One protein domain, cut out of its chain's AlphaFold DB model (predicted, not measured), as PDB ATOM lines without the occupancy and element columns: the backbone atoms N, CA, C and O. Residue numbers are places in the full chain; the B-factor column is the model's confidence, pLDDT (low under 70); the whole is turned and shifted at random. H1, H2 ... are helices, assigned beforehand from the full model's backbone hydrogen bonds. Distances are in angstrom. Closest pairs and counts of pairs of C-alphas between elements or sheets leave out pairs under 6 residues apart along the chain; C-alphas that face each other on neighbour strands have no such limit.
ATOM      1  N   ASP A  14     122.066 107.137 114.835       91.88
ATOM      2  CA  ASP A  14     122.632 106.139 113.910       91.88
ATOM      3  C   ASP A  14     123.216 104.933 114.662       91.88
ATOM      4  O   ASP A  14     123.091 103.782 114.238       91.88
ATOM      5  N   LYS A  15     123.836 105.183 115.823       91.38
ATOM      6  CA  LYS A  15     124.345 104.118 116.700       91.38
ATOM      7  C   LYS A  15     123.216 103.286 117.303       91.38
ATOM      8  O   LYS A  15     123.356 102.068 117.381       91.38
ATOM      9  N   ALA A  16     122.132 103.926 117.736       92.12
ATOM     10  CA  ALA A  16     120.974 103.239 118.303       92.12
ATOM     11  C   ALA A  16     120.265 102.371 117.251       92.12
ATOM     12  O   ALA A  16     119.982 101.203 117.518       92.12
ATOM     13  N   ASP A  17     120.071 102.895 116.042       93.56
ATOM     14  CA  ASP A  17     119.437 102.174 114.934       93.56
ATOM     15  C   ASP A  17     120.279 100.971 114.503       93.56
ATOM     16  O   ASP A  17     119.759  99.866 114.320       93.56
ATOM     17  N   LYS A  18     121.604 101.148 114.421       94.69
ATOM     18  CA  LYS A  18     122.521 100.040 114.154       94.69
ATOM     19  C   LYS A  18     122.476  98.980 115.254       94.69
ATOM     20  O   LYS A  18     122.404  97.796 114.936       94.69
ATOM     21  N   ALA A  19     122.499  99.377 116.526       94.19
ATOM     22  CA  ALA A  19     122.427  98.433 117.639       94.19
ATOM     23  C   ALA A  19     121.114  97.634 117.625       94.19
ATOM     24  O   ALA A  19     121.130  96.422 117.839       94.19
ATOM     25  N   ALA A  20     119.991  98.284 117.306       94.69
ATOM     26  CA  ALA A  20     118.708  97.613 117.139       94.69
ATOM     27  C   ALA A  20     118.736  96.618 115.967       94.69
ATOM     28  O   ALA A  20     118.322  95.472 116.124       94.69
ATOM     29  N   ALA A  21     119.273  97.010 114.808       96.56
ATOM     30  CA  ALA A  21     119.401  96.119 113.656       96.56
ATOM     31  C   ALA A  21     120.291  94.897 113.955       96.56
ATOM     32  O   ALA A  21     119.918  93.766 113.625       96.56
ATOM     33  N   ASP A  22     121.428  95.115 114.621       96.62
ATOM     34  CA  ASP A  22     122.359  94.059 115.021       96.62
ATOM     35  C   ASP A  22     121.698  93.091 116.026       96.62
ATOM     36  O   ASP A  22     121.827  91.874 115.876       96.62
ATOM     37  N   HIS A  23     120.920  93.600 116.993       96.75
ATOM     38  CA  HIS A  23     120.130  92.780 117.926       96.75
ATOM     39  C   HIS A  23     119.132  91.885 117.189       96.75
ATOM     40  O   HIS A  23     119.126  90.667 117.366       96.75
ATOM     41  N   ILE A  24     118.329  92.470 116.296       98.12
ATOM     42  CA  ILE A  24     117.318  91.736 115.522       98.12
ATOM     43  C   ILE A  24     117.969  90.616 114.705       98.12
ATOM     44  O   ILE A  24     117.451  89.496 114.661       98.12
ATOM     45  N   ALA A  25     119.091  90.909 114.042       98.25
ATOM     46  CA  ALA A  25     119.829  89.927 113.257       98.25
ATOM     47  C   ALA A  25     120.370  88.792 114.138       98.25
ATOM     48  O   ALA A  25     120.229  87.621 113.779       98.25
ATOM     49  N   ALA A  26     120.928  89.121 115.305       98.19
ATOM     50  CA  ALA A  26     121.507  88.139 116.209       98.19
ATOM     51  C   ALA A  26     120.453  87.206 116.829       98.19
ATOM     52  O   ALA A  26     120.649  85.993 116.829       98.19
ATOM     53  N   VAL A  27     119.305  87.735 117.269       98.56
ATOM     54  CA  VAL A  27     118.202  86.918 117.809       98.56
ATOM     55  C   VAL A  27     117.657  85.956 116.748       98.56
ATOM     56  O   VAL A  27     117.407  84.785 117.032       98.56
ATOM     57  N   LYS A  28     117.491  86.424 115.502       98.50
ATOM     58  CA  LYS A  28     117.013  85.576 114.396       98.50
ATOM     59  C   LYS A  28     118.002  84.466 114.049       98.50
ATOM     60  O   LYS A  28     117.566  83.346 113.794       98.50
ATOM     61  N   ALA A  29     119.299  84.774 114.037       98.62
ATOM     62  CA  ALA A  29     120.351  83.793 113.782       98.62
ATOM     63  C   ALA A  29     120.418  82.726 114.884       98.62
ATOM     64  O   ALA A  29     120.555  81.542 114.589       98.62
ATOM     65  N   GLU A  30     120.260  83.128 116.145       98.56
ATOM     66  CA  GLU A  30     120.211  82.190 117.267       98.56
ATOM     67  C   GLU A  30     118.978  81.279 117.182       98.56
ATOM     68  O   GLU A  30     119.091  80.059 117.300       98.56
ATOM     69  N   CYS A  31     117.802  81.854 116.902       98.62
ATOM     70  CA  CYS A  31     116.565  81.097 116.723       98.62
ATOM     71  C   CYS A  31     116.700  80.026 115.630       98.62
ATOM     72  O   CYS A  31     116.378  78.858 115.862       98.62
ATOM     73  N   SER A  32     117.198  80.403 114.445       98.50
ATOM     74  CA  SER A  32     117.366  79.454 113.342       98.50
ATOM     75  C   SER A  32     118.406  78.386 113.664       98.50
ATOM     76  O   SER A  32     118.151  77.213 113.402       98.50
ATOM     77  N   SER A  33     119.530  78.762 114.285       98.56
ATOM     78  CA  SER A  33     120.563  77.828 114.744       98.56
ATOM     79  C   SER A  33     119.978  76.762 115.675       98.56
ATOM     80  O   SER A  33     120.130  75.565 115.428       98.56
ATOM     81  N   ARG A  34     119.214  77.183 116.690       98.44
ATOM     82  CA  ARG A  34     118.571  76.284 117.661       98.44
ATOM     83  C   ARG A  34     117.537  75.365 117.024       98.44
ATOM     84  O   ARG A  34     117.522  74.174 117.316       98.44
ATOM     85  N   ILE A  35     116.692  75.893 116.134       98.62
ATOM     86  CA  ILE A  35     115.720  75.072 115.400       98.62
ATOM     87  C   ILE A  35     116.451  74.034 114.544       98.62
ATOM     88  O   ILE A  35     116.091  72.862 114.574       98.62
ATOM     89  N   TYR A  36     117.490  74.434 113.809       98.44
ATOM     90  CA  TYR A  36     118.208  73.545 112.891       98.44
ATOM     91  C   TYR A  36     119.128  72.542 113.583       98.44
ATOM     92  O   TYR A  36     119.417  71.503 112.992       98.44
ATOM     93  N   ALA A  37     119.525  72.795 114.829       98.06
ATOM     94  CA  ALA A  37     120.190  71.798 115.659       98.06
ATOM     95  C   ALA A  37     119.299  70.571 115.942       98.06
ATOM     96  O   ALA A  37     119.826  69.505 116.239       98.06
ATOM     97  N   VAL A  38     117.971  70.712 115.820       98.06
ATOM     98  CA  VAL A  38     116.991  69.650 116.101       98.06
ATOM     99  C   VAL A  38     116.245  69.217 114.834       98.06
ATOM    100  O   VAL A  38     116.219  68.043 114.495       98.06
ATOM    101  N   LEU A  39     115.633  70.160 114.112       98.06
ATOM    102  CA  LEU A  39     114.772  69.926 112.948       98.06
ATOM    103  C   LEU A  39     115.224  70.783 111.758       98.06
ATOM    104  O   LEU A  39     114.578  71.765 111.378       98.06
ATOM    105  N   ASN A  40     116.352  70.413 111.154       97.94
ATOM    106  CA  ASN A  40     116.807  71.021 109.902       97.94
ATOM    107  C   ASN A  40     115.916  70.605 108.702       97.94
ATOM    108  O   ASN A  40     115.147  69.644 108.802       97.94
ATOM    109  N   PRO A  41     115.992  71.310 107.553       97.06
ATOM    110  CA  PRO A  41     115.119  71.019 106.417       97.06
ATOM    111  C   PRO A  41     115.233  69.580 105.872       97.06
ATOM    112  O   PRO A  41     114.181  68.970 105.689       97.06
ATOM    113  N   PRO A  42     116.436  68.996 105.665       98.00
ATOM    114  CA  PRO A  42     116.566  67.582 105.298       98.00
ATOM    115  C   PRO A  42     115.865  66.615 106.259       98.00
ATOM    116  O   PRO A  42     115.054  65.812 105.807       98.00
ATOM    117  N   THR A  43     116.101  66.737 107.569       98.31
ATOM    118  CA  THR A  43     115.454  65.907 108.600       98.31
ATOM    119  C   THR A  43     113.934  66.016 108.512       98.31
ATOM    120  O   THR A  43     113.223  65.014 108.459       98.31
ATOM    121  N   VAL A  44     113.405  67.237 108.404       98.25
ATOM    122  CA  VAL A  44     111.958  67.466 108.285       98.25
ATOM    123  C   VAL A  44     111.392  66.851 107.001       98.25
ATOM    124  O   VAL A  44     110.290  66.299 107.023       98.25
ATOM    125  N   SER A  45     112.113  66.918 105.882       98.50
ATOM    126  CA  SER A  45     111.720  66.260 104.631       98.50
ATOM    127  C   SER A  45     111.759  64.734 104.732       98.50
ATOM    128  O   SER A  45     110.835  64.084 104.247       98.50
ATOM    129  N   ASN A  46     112.765  64.163 105.394       98.69
ATOM    130  CA  ASN A  46     112.900  62.718 105.572       98.69
ATOM    131  C   ASN A  46     111.795  62.150 106.474       98.69
ATOM    132  O   ASN A  46     111.156  61.168 106.099       98.69
ATOM    133  N   ILE A  47     111.478  62.818 107.592       98.56
ATOM    134  CA  ILE A  47     110.351  62.434 108.460       98.56
ATOM    135  C   ILE A  47     109.025  62.500 107.683       98.56
ATOM    136  O   ILE A  47     108.202  61.591 107.774       98.56
ATOM    137  N   GLN A  48     108.809  63.545 106.874       98.38
ATOM    138  CA  GLN A  48     107.612  63.642 106.027       98.38
ATOM    139  C   GLN A  48     107.544  62.526 104.979       98.38
ATOM    140  O   GLN A  48     106.472  61.964 104.765       98.38
ATOM    141  N   GLY A  49     108.669  62.184 104.346       98.56
ATOM    142  CA  GLY A  49     108.753  61.062 103.411       98.56
ATOM    143  C   GLY A  49     108.373  59.742 104.079       98.56
ATOM    144  O   GLY A  49     107.506  59.031 103.576       98.56
ATOM    145  N   ALA A  50     108.929  59.471 105.260       98.44
ATOM    146  CA  ALA A  50     108.600  58.295 106.060       98.44
ATOM    147  C   ALA A  50     107.118  58.255 106.467       98.44
ATOM    148  O   ALA A  50     106.485  57.200 106.421       98.44
ATOM    149  N   ALA A  51     106.528  59.407 106.807       98.00
ATOM    150  CA  ALA A  51     105.100  59.514 107.101       98.00
ATOM    151  C   ALA A  51     104.235  59.134 105.886       98.00
ATOM    152  O   ALA A  51     103.269  58.385 106.023       98.00
ATOM    153  N   ILE A  52     104.589  59.632 104.697       98.25
ATOM    154  CA  ILE A  52     103.870  59.364 103.441       98.25
ATOM    155  C   ILE A  52     103.993  57.889 103.040       98.25
ATOM    156  O   ILE A  52     103.009  57.292 102.605       98.25
ATOM    157  N   SER A  53     105.173  57.296 103.221       98.00
ATOM    158  CA  SER A  53     105.432  55.878 102.939       98.00
ATOM    159  C   SER A  53     104.824  54.920 103.971       98.00
ATOM    160  O   SER A  53     104.851  53.710 103.762       98.00
ATOM    161  N   GLY A  54     104.264  55.432 105.075       97.56
ATOM    162  CA  GLY A  54     103.680  54.617 106.144       97.56
ATOM    163  C   GLY A  54     104.710  53.953 107.067       97.56
ATOM    164  O   GLY A  54     104.394  52.962 107.718       97.56
ATOM    165  N   GLU A  55     105.936  54.478 107.120       98.06
ATOM    166  CA  GLU A  55     107.038  53.948 107.935       98.06
ATOM    167  C   GLU A  55     106.989  54.437 109.391       98.06
ATOM    168  O   GLU A  55     107.545  53.790 110.279       98.06
ATOM    169  N   LEU A  56     106.321  55.566 109.650       98.12
ATOM    170  CA  LEU A  56     106.186  56.122 110.996       98.12
ATOM    171  C   LEU A  56     105.077  55.435 111.789       98.12
ATOM    172  O   LEU A  56     103.941  55.296 111.327       98.12
ATOM    173  N   SER A  57     105.384  55.086 113.037       98.06
ATOM    174  CA  SER A  57     104.362  54.659 113.989       98.06
ATOM    175  C   SER A  57     103.461  55.831 114.402       98.06
ATOM    176  O   SER A  57     103.794  57.005 114.217       98.06
ATOM    177  N   ALA A  58     102.320  55.534 115.032       97.75
ATOM    178  CA  ALA A  58     101.459  56.575 115.600       97.75
ATOM    179  C   ALA A  58     102.206  57.445 116.632       97.75
ATOM    180  O   ALA A  58     102.047  58.663 116.631       97.75
ATOM    181  N   ALA A  59     103.074  56.830 117.445       98.06
ATOM    182  CA  ALA A  59     103.899  57.535 118.424       98.06
ATOM    183  C   ALA A  59     104.936  58.459 117.761       98.06
ATOM    184  O   ALA A  59     105.150  59.580 118.224       98.06
ATOM    185  N   ASP A  60     105.537  58.038 116.643       98.44
ATOM    186  CA  ASP A  60     106.454  58.893 115.878       98.44
ATOM    187  C   ASP A  60     105.717  60.087 115.265       98.44
ATOM    188  O   ASP A  60     106.222  61.208 115.281       98.44
ATOM    189  N   MET A  61     104.494  59.873 114.773       98.56
ATOM    190  CA  MET A  61     103.651  60.950 114.252       98.56
ATOM    191  C   MET A  61     103.278  61.966 115.338       98.56
ATOM    192  O   MET A  61     103.310  63.170 115.078       98.56
ATOM    193  N   ASP A  62     102.952  61.513 116.550       98.62
ATOM    194  CA  ASP A  62     102.690  62.401 117.690       98.62
ATOM    195  C   ASP A  62     103.944  63.177 118.108       98.62
ATOM    196  O   ASP A  62     103.885  64.393 118.307       98.62
ATOM    197  N   THR A  63     105.096  62.506 118.124       98.69
ATOM    198  CA  THR A  63     106.402  63.129 118.385       98.69
ATOM    199  C   THR A  63     106.719  64.201 117.340       98.69
ATOM    200  O   THR A  63     107.108  65.318 117.680       98.69
ATOM    201  N   PHE A  64     106.483  63.920 116.055       98.50
ATOM    202  CA  PHE A  64     106.710  64.894 114.990       98.50
ATOM    203  C   PHE A  64     105.774  66.105 115.094       98.50
ATOM    204  O   PHE A  64     106.207  67.244 114.894       98.50
ATOM    205  N   ARG A  65     104.502  65.896 115.463       98.62
ATOM    206  CA  ARG A  65     103.555  66.994 115.738       98.62
ATOM    207  C   ARG A  65     104.031  67.865 116.898       98.62
ATOM    208  O   ARG A  65     103.986  69.089 116.778       98.62
ATOM    209  N   ALA A  66     104.520  67.257 117.980       98.62
ATOM    210  CA  ALA A  66     105.096  67.986 119.107       98.62
ATOM    211  C   ALA A  66     106.322  68.810 118.677       98.62
ATOM    212  O   ALA A  66     106.409  69.993 119.003       98.62
ATOM    213  N   GLY A  67     107.214  68.234 117.864       98.56
ATOM    214  CA  GLY A  67     108.355  68.948 117.281       98.56
ATOM    215  C   GLY A  67     107.939  70.138 116.409       98.56
ATOM    216  O   GLY A  67     108.499  71.226 116.531       98.56
ATOM    217  N   ARG A  68     106.904  69.987 115.571       98.31
ATOM    218  CA  ARG A  68     106.343  71.093 114.771       98.31
ATOM    219  C   ARG A  68     105.760  72.206 115.643       98.31
ATOM    220  O   ARG A  68     106.032  73.373 115.372       98.31
ATOM    221  N   LEU A  69     105.018  71.856 116.694       98.62
ATOM    222  CA  LEU A  69     104.491  72.829 117.653       98.62
ATOM    223  C   LEU A  69     105.622  73.576 118.375       98.62
ATOM    224  O   LEU A  69     105.542  74.790 118.553       98.62
ATOM    225  N   TRP A  70     106.691  72.875 118.750       98.75
ATOM    226  CA  TRP A  70     107.877  73.487 119.343       98.75
ATOM    227  C   TRP A  70     108.549  74.491 118.396       98.75
ATOM    228  O   TRP A  70     108.881  75.591 118.830       98.75
ATOM    229  N   VAL A  71     108.675  74.190 117.096       98.62
ATOM    230  CA  VAL A  71     109.190  75.164 116.111       98.62
ATOM    231  C   VAL A  71     108.333  76.433 116.089       98.62
ATOM    232  O   VAL A  71     108.870  77.540 116.099       98.62
ATOM    233  N   ASP A  72     107.007  76.304 116.117       98.62
ATOM    234  CA  ASP A  72     106.119  77.470 116.151       98.62
ATOM    235  C   ASP A  72     106.308  78.288 117.444       98.62
ATOM    236  O   ASP A  72     106.365  79.521 117.394       98.62
ATOM    237  N   GLN A  73     106.491  77.622 118.590       98.69
ATOM    238  CA  GLN A  73     106.808  78.266 119.871       98.69
ATOM    239  C   GLN A  73     108.175  78.969 119.854       98.69
ATOM    240  O   GLN A  73     108.278  80.102 120.326       98.69
ATOM    241  N   MET A  74     109.205  78.359 119.260       98.69
ATOM    242  CA  MET A  74     110.527  78.970 119.064       98.69
ATOM    243  C   MET A  74     110.419  80.260 118.244       98.69
ATOM    244  O   MET A  74     110.991  81.290 118.603       98.69
ATOM    245  N   LEU A  75     109.626  80.240 117.169       98.56
ATOM    246  CA  LEU A  75     109.392  81.418 116.333       98.56
ATOM    247  C   LEU A  75     108.609  82.512 117.075       98.56
ATOM    248  O   LEU A  75     108.863  83.697 116.847       98.56
ATOM    249  N   VAL A  76     107.672  82.149 117.959       98.56
ATOM    250  CA  VAL A  76     107.001  83.106 118.855       98.56
ATOM    251  C   VAL A  76     108.009  83.742 119.814       98.56
ATOM    252  O   VAL A  76     108.087  84.968 119.858       98.56
ATOM    253  N   ALA A  77     108.817  82.940 120.513       98.38
ATOM    254  CA  ALA A  77     109.833  83.428 121.448       98.38
ATOM    255  C   ALA A  77     110.840  84.364 120.759       98.38
ATOM    256  O   ALA A  77     111.119  85.457 121.249       98.38
ATOM    257  N   CYS A  78     111.298  83.994 119.560       98.44
ATOM    258  CA  CYS A  78     112.162  84.830 118.732       98.44
ATOM    259  C   CYS A  78     111.540  86.195 118.424       98.44
ATOM    260  O   CYS A  78     112.228  87.209 118.529       98.44
ATOM    261  N   ARG A  79     110.256  86.245 118.038       98.44
ATOM    262  CA  ARG A  79     109.568  87.516 117.757       98.44
ATOM    263  C   ARG A  79     109.461  88.386 119.004       98.44
ATOM    264  O   ARG A  79     109.654  89.590 118.896       98.44
ATOM    265  N   THR A  80     109.200  87.787 120.163       97.94
ATOM    266  CA  THR A  80     109.168  88.504 121.444       97.94
ATOM    267  C   THR A  80     110.531  89.113 121.773       97.94
ATOM    268  O   THR A  80     110.612  90.307 122.031       97.94
ATOM    269  N   MET A  81     111.612  88.333 121.681       98.06
ATOM    270  CA  MET A  81     112.971  88.801 121.990       98.06
ATOM    271  C   MET A  81     113.501  89.838 120.996       98.06
ATOM    272  O   MET A  81     114.201  90.771 121.372       98.06
ATOM    273  N   VAL A  82     113.117  89.741 119.722       97.81
ATOM    274  CA  VAL A  82     113.405  90.771 118.708       97.81
ATOM    275  C   VAL A  82     112.849  92.144 119.111       97.81
ATOM    276  O   VAL A  82     113.465  93.158 118.794       97.81
ATOM    277  N   LEU A  83     111.704  92.180 119.801       96.06
ATOM    278  CA  LEU A  83     111.060  93.412 120.269       96.06
ATOM    279  C   LEU A  83     111.589  93.896 121.627       96.06
ATOM    280  O   LEU A  83     111.287  95.022 122.017       96.06
ATOM    281  N   ASP A  84     112.371  93.074 122.328       94.56
ATOM    282  CA  ASP A  84     112.964  93.384 123.626       94.56
ATOM    283  C   ASP A  84     114.503  93.402 123.535       94.56
ATOM    284  O   ASP A  84     115.145  92.350 123.631       94.56
ATOM    285  N   PRO A  85     115.127  94.586 123.390       90.56
ATOM    286  CA  PRO A  85     116.583  94.732 123.346       90.56
ATOM    287  C   PRO A  85     117.310  94.276 124.619       90.56
ATOM    288  O   PRO A  85     118.529  94.126 124.597       90.56
ATOM    289  N   SER A  86     116.590  94.092 125.731       92.44
ATOM    290  CA  SER A  86     117.149  93.613 126.999       92.44
ATOM    291  C   SER A  86     117.078  92.094 127.166       92.44
ATOM    292  O   SER A  86     117.638  91.558 128.122       92.44
ATOM    293  N   SER A  87     116.425  91.396 126.232       93.31
ATOM    294  CA  SER A  87     116.289  89.945 126.282       93.31
ATOM    295  C   SER A  87     117.636  89.228 126.142       93.31
ATOM    296  O   SER A  87     118.432  89.495 125.236       93.31
ATOM    297  N   ASP A  88     117.880  88.258 127.024       95.88
ATOM    298  CA  ASP A  88     119.053  87.391 126.942       95.88
ATOM    299  C   ASP A  88     118.775  86.198 126.023       95.88
ATOM    300  O   ASP A  88     118.559  85.067 126.460       95.88
ATOM    301  N   TYR A  89     118.773  86.450 124.717       96.81
ATOM    302  CA  TYR A  89     118.544  85.414 123.708       96.81
ATOM    303  C   TYR A  89     119.630  84.322 123.680       96.81
ATOM    304  O   TYR A  89     119.444  83.308 123.012       96.81
ATOM    305  N   ARG A  90     120.760  84.496 124.382       96.19
ATOM    306  CA  ARG A  90     121.823  83.477 124.478       96.19
ATOM    307  C   ARG A  90     121.562  82.461 125.586       96.19
ATOM    308  O   ARG A  90     122.173  81.396 125.585       96.19
ATOM    309  N   SER A  91     120.686  82.786 126.530       96.50
ATOM    310  CA  SER A  91     120.307  81.881 127.605       96.50
ATOM    311  C   SER A  91     119.357  80.799 127.102       96.50
ATOM    312  O   SER A  91     118.341  81.093 126.476       96.50
ATOM    313  N   GLU A  92     119.635  79.542 127.456       94.88
ATOM    314  CA  GLU A  92     118.722  78.414 127.220       94.88
ATOM    315  C   GLU A  92     117.337  78.648 127.838       94.88
ATOM    316  O   GLU A  92     116.330  78.230 127.276       94.88
ATOM    317  N   ALA A  93     117.271  79.367 128.964       96.19
ATOM    318  CA  ALA A  93     116.016  79.651 129.656       96.19
ATOM    319  C   ALA A  93     115.077  80.579 128.863       96.19
ATOM    320  O   ALA A  93     113.891  80.664 129.178       96.19
ATOM    321  N   SER A  94     115.594  81.265 127.841       96.56
ATOM    322  CA  SER A  94     114.822  82.157 126.971       96.56
ATOM    323  C   SER A  94     114.076  81.412 125.861       96.56
ATOM    324  O   SER A  94     113.257  82.011 125.158       96.56
ATOM    325  N   TRP A  95     114.340  80.114 125.693       98.12
ATOM    326  CA  TRP A  95     113.802  79.304 124.609       98.12
ATOM    327  C   TRP A  95     112.927  78.161 125.137       98.12
ATOM    328  O   TRP A  95     113.216  77.582 126.185       98.12
ATOM    329  N   PRO A  96     111.858  77.795 124.411       98.25
ATOM    330  CA  PRO A  96     111.117  76.570 124.678       98.25
ATOM    331  C   PRO A  96     112.032  75.339 124.675       98.25
ATOM    332  O   PRO A  96     112.813  75.137 123.742       98.25
ATOM    333  N   ALA A  97     111.892  74.484 125.688       98.00
ATOM    334  CA  ALA A  97     112.596  73.210 125.736       98.00
ATOM    335  C   ALA A  97     112.150  72.293 124.586       98.00
ATOM    336  O   ALA A  97     110.971  72.264 124.222       98.00
ATOM    337  N   VAL A  98     113.094  71.528 124.034       98.38
ATOM    338  CA  VAL A  98     112.799  70.520 123.009       98.38
ATOM    339  C   VAL A  98     111.892  69.443 123.621       98.38
ATOM    340  O   VAL A  98     112.231  68.922 124.687       98.38
ATOM    341  N   PRO A  99     110.755  69.094 122.990       98.62
ATOM    342  CA  PRO A  99     109.888  68.040 123.497       98.62
ATOM    343  C   PRO A  99     110.589  66.678 123.519       98.62
ATOM    344  O   PRO A  99     111.444  66.385 122.680       98.62
ATOM    345  N   GLU A 100     110.188  65.834 124.467       98.06
ATOM    346  CA  GLU A 100     110.677  64.459 124.584       98.06
ATOM    347  C   GLU A 100     110.480  63.683 123.271       98.06
ATOM    348  O   GLU A 100     109.472  63.852 122.582       98.06
ATOM    349  N   GLY A 101     111.457  62.853 122.897       97.94
ATOM    350  CA  GLY A 101     111.394  62.026 121.691       97.94
ATOM    351  C   GLY A 101     111.784  62.747 120.398       97.94
ATOM    352  O   GLY A 101     112.101  62.089 119.406       97.94
ATOM    353  N   VAL A 102     111.761  64.086 120.356       98.62
ATOM    354  CA  VAL A 102     111.992  64.836 119.107       98.62
ATOM    355  C   VAL A 102     113.436  64.696 118.631       98.62
ATOM    356  O   VAL A 102     113.655  64.500 117.438       98.62
ATOM    357  N   ASN A 103     114.410  64.745 119.544       98.44
ATOM    358  CA  ASN A 103     115.818  64.539 119.199       98.44
ATOM    359  C   ASN A 103     116.069  63.105 118.714       98.44
ATOM    360  O   ASN A 103     116.789  62.908 117.737       98.44
ATOM    361  N   GLU A 104     115.457  62.105 119.350       98.44
ATOM    362  CA  GLU A 104     115.576  60.706 118.939       98.44
ATOM    363  C   GLU A 104     114.927  60.462 117.573       98.44
ATOM    364  O   GLU A 104     115.490  59.759 116.735       98.44
ATOM    365  N   LEU A 105     113.757  61.057 117.320       98.44
ATOM    366  CA  LEU A 105     113.102  60.983 116.021       98.44
ATOM    367  C   LEU A 105     113.954  61.655 114.940       98.44
ATOM    368  O   LEU A 105     114.179  61.043 113.902       98.44
ATOM    369  N   ALA A 106     114.463  62.861 115.199       98.25
ATOM    370  CA  ALA A 106     115.334  63.585 114.279       98.25
ATOM    371  C   ALA A 106     116.639  62.832 113.990       98.25
ATOM    372  O   ALA A 106     117.065  62.762 112.849       98.25
ATOM    373  N   ALA A 107     117.259  62.196 114.984       98.06
ATOM    374  CA  ALA A 107     118.488  61.431 114.770       98.06
ATOM    375  C   ALA A 107     118.297  60.202 113.856       98.06
ATOM    376  O   ALA A 107     119.272  59.705 113.291       98.06
ATOM    377  N   ARG A 108     117.061  59.703 113.710       97.38
ATOM    378  CA  ARG A 108     116.730  58.593 112.800       97.38
ATOM    379  C   ARG A 108     116.473  59.037 111.351       97.38
ATOM    380  O   ARG A 108     116.443  58.156 110.493       97.38
ATOM    381  N   TYR A 109     116.289  60.338 111.083       96.00
ATOM    382  CA  TYR A 109     115.837  60.878 109.788       96.00
ATOM    383  C   TYR A 109     116.620  62.114 109.324       96.00
ATOM    384  O   TYR A 109     117.024  62.110 108.142       96.00
TER     385      TYR A 109
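What this domain is: This is residues 14 to 109 of the 109 residues of an uncharacterized protein of Thalassococcus sp. S3 (UniProt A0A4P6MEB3). A slim rod of helices is built along one long helix, H3, with H1 and H2 following each other along its length and running the opposite way. H1 is side by side with the later part of H3 and reaches past its end, H2 is near the earlier part, and short H4 stands crosswise to H2 and H3. Residues 84 to 101, with no named element, fold back from the end of H3 to H4. The printed part has 96 residues with four named helices, in the order H1, H2, H3, H4, and no named strand: all helix. The whole is loose, with a radius of gyration of the C-alphas of 16.0 A and spans of 55 by 22 by 17 A.

How they stand to each other: H3, residues 58 to 83, touches H1, residues 14 to 36, with residues 71 to 82 alone. Their closest C-alphas, of Ile 24 and Val 82, are 5.1 A apart, at a shallow tilt of 7 degrees, opposite ways. H3 touches H4, residues 102 to 107, with its residues 60 to 67 alone; the closest C-alphas, of Gly 67 and Val 102, are 5.8 A apart, and the lines are only just about perpendicular at 73 degrees. H2, residues 41 to 53, is close to H3 but not clearly touching: the closest C-alphas, of Ala 51 and Met 61, are 7.4 A apart, at a shallow tilt of 29 degrees, opposite ways. H2 and H4 only just touch, with 3 pairs of C-alphas within 8 A, the closest those of Thr 43 and Ala 106 at 6.1 A; they are about perpendicular at 87 degrees. H1 and H4 are apart, and H1 and H2 meet only through their link. Every O i to N i+4 pair is within hydrogen-bond range in H1, H2, H3 and H4.

Where its parts are: H3 measures 38.4 A from C-alpha 58 at (101.459, 56.575, 115.600) to C-alpha 83. H1 begins at C-alpha 14, (122.632, 106.139, 113.910), and measures 32.9 A. H2 measures 18.3 A, and H4, 8.5 A, ends at C-alpha 107, (118.488, 61.431, 114.770).

The domain as a whole: The two C-alphas farthest apart, of Asp 14 and Gly 54, are 55.4 A apart. The printed part has no cut. The links H1 to H2 and H2 to H3 are tight, and H3 to H4 is long, with 18 residues. Mean pLDDT of the printed part is 97.4, and no printed residue is under 70.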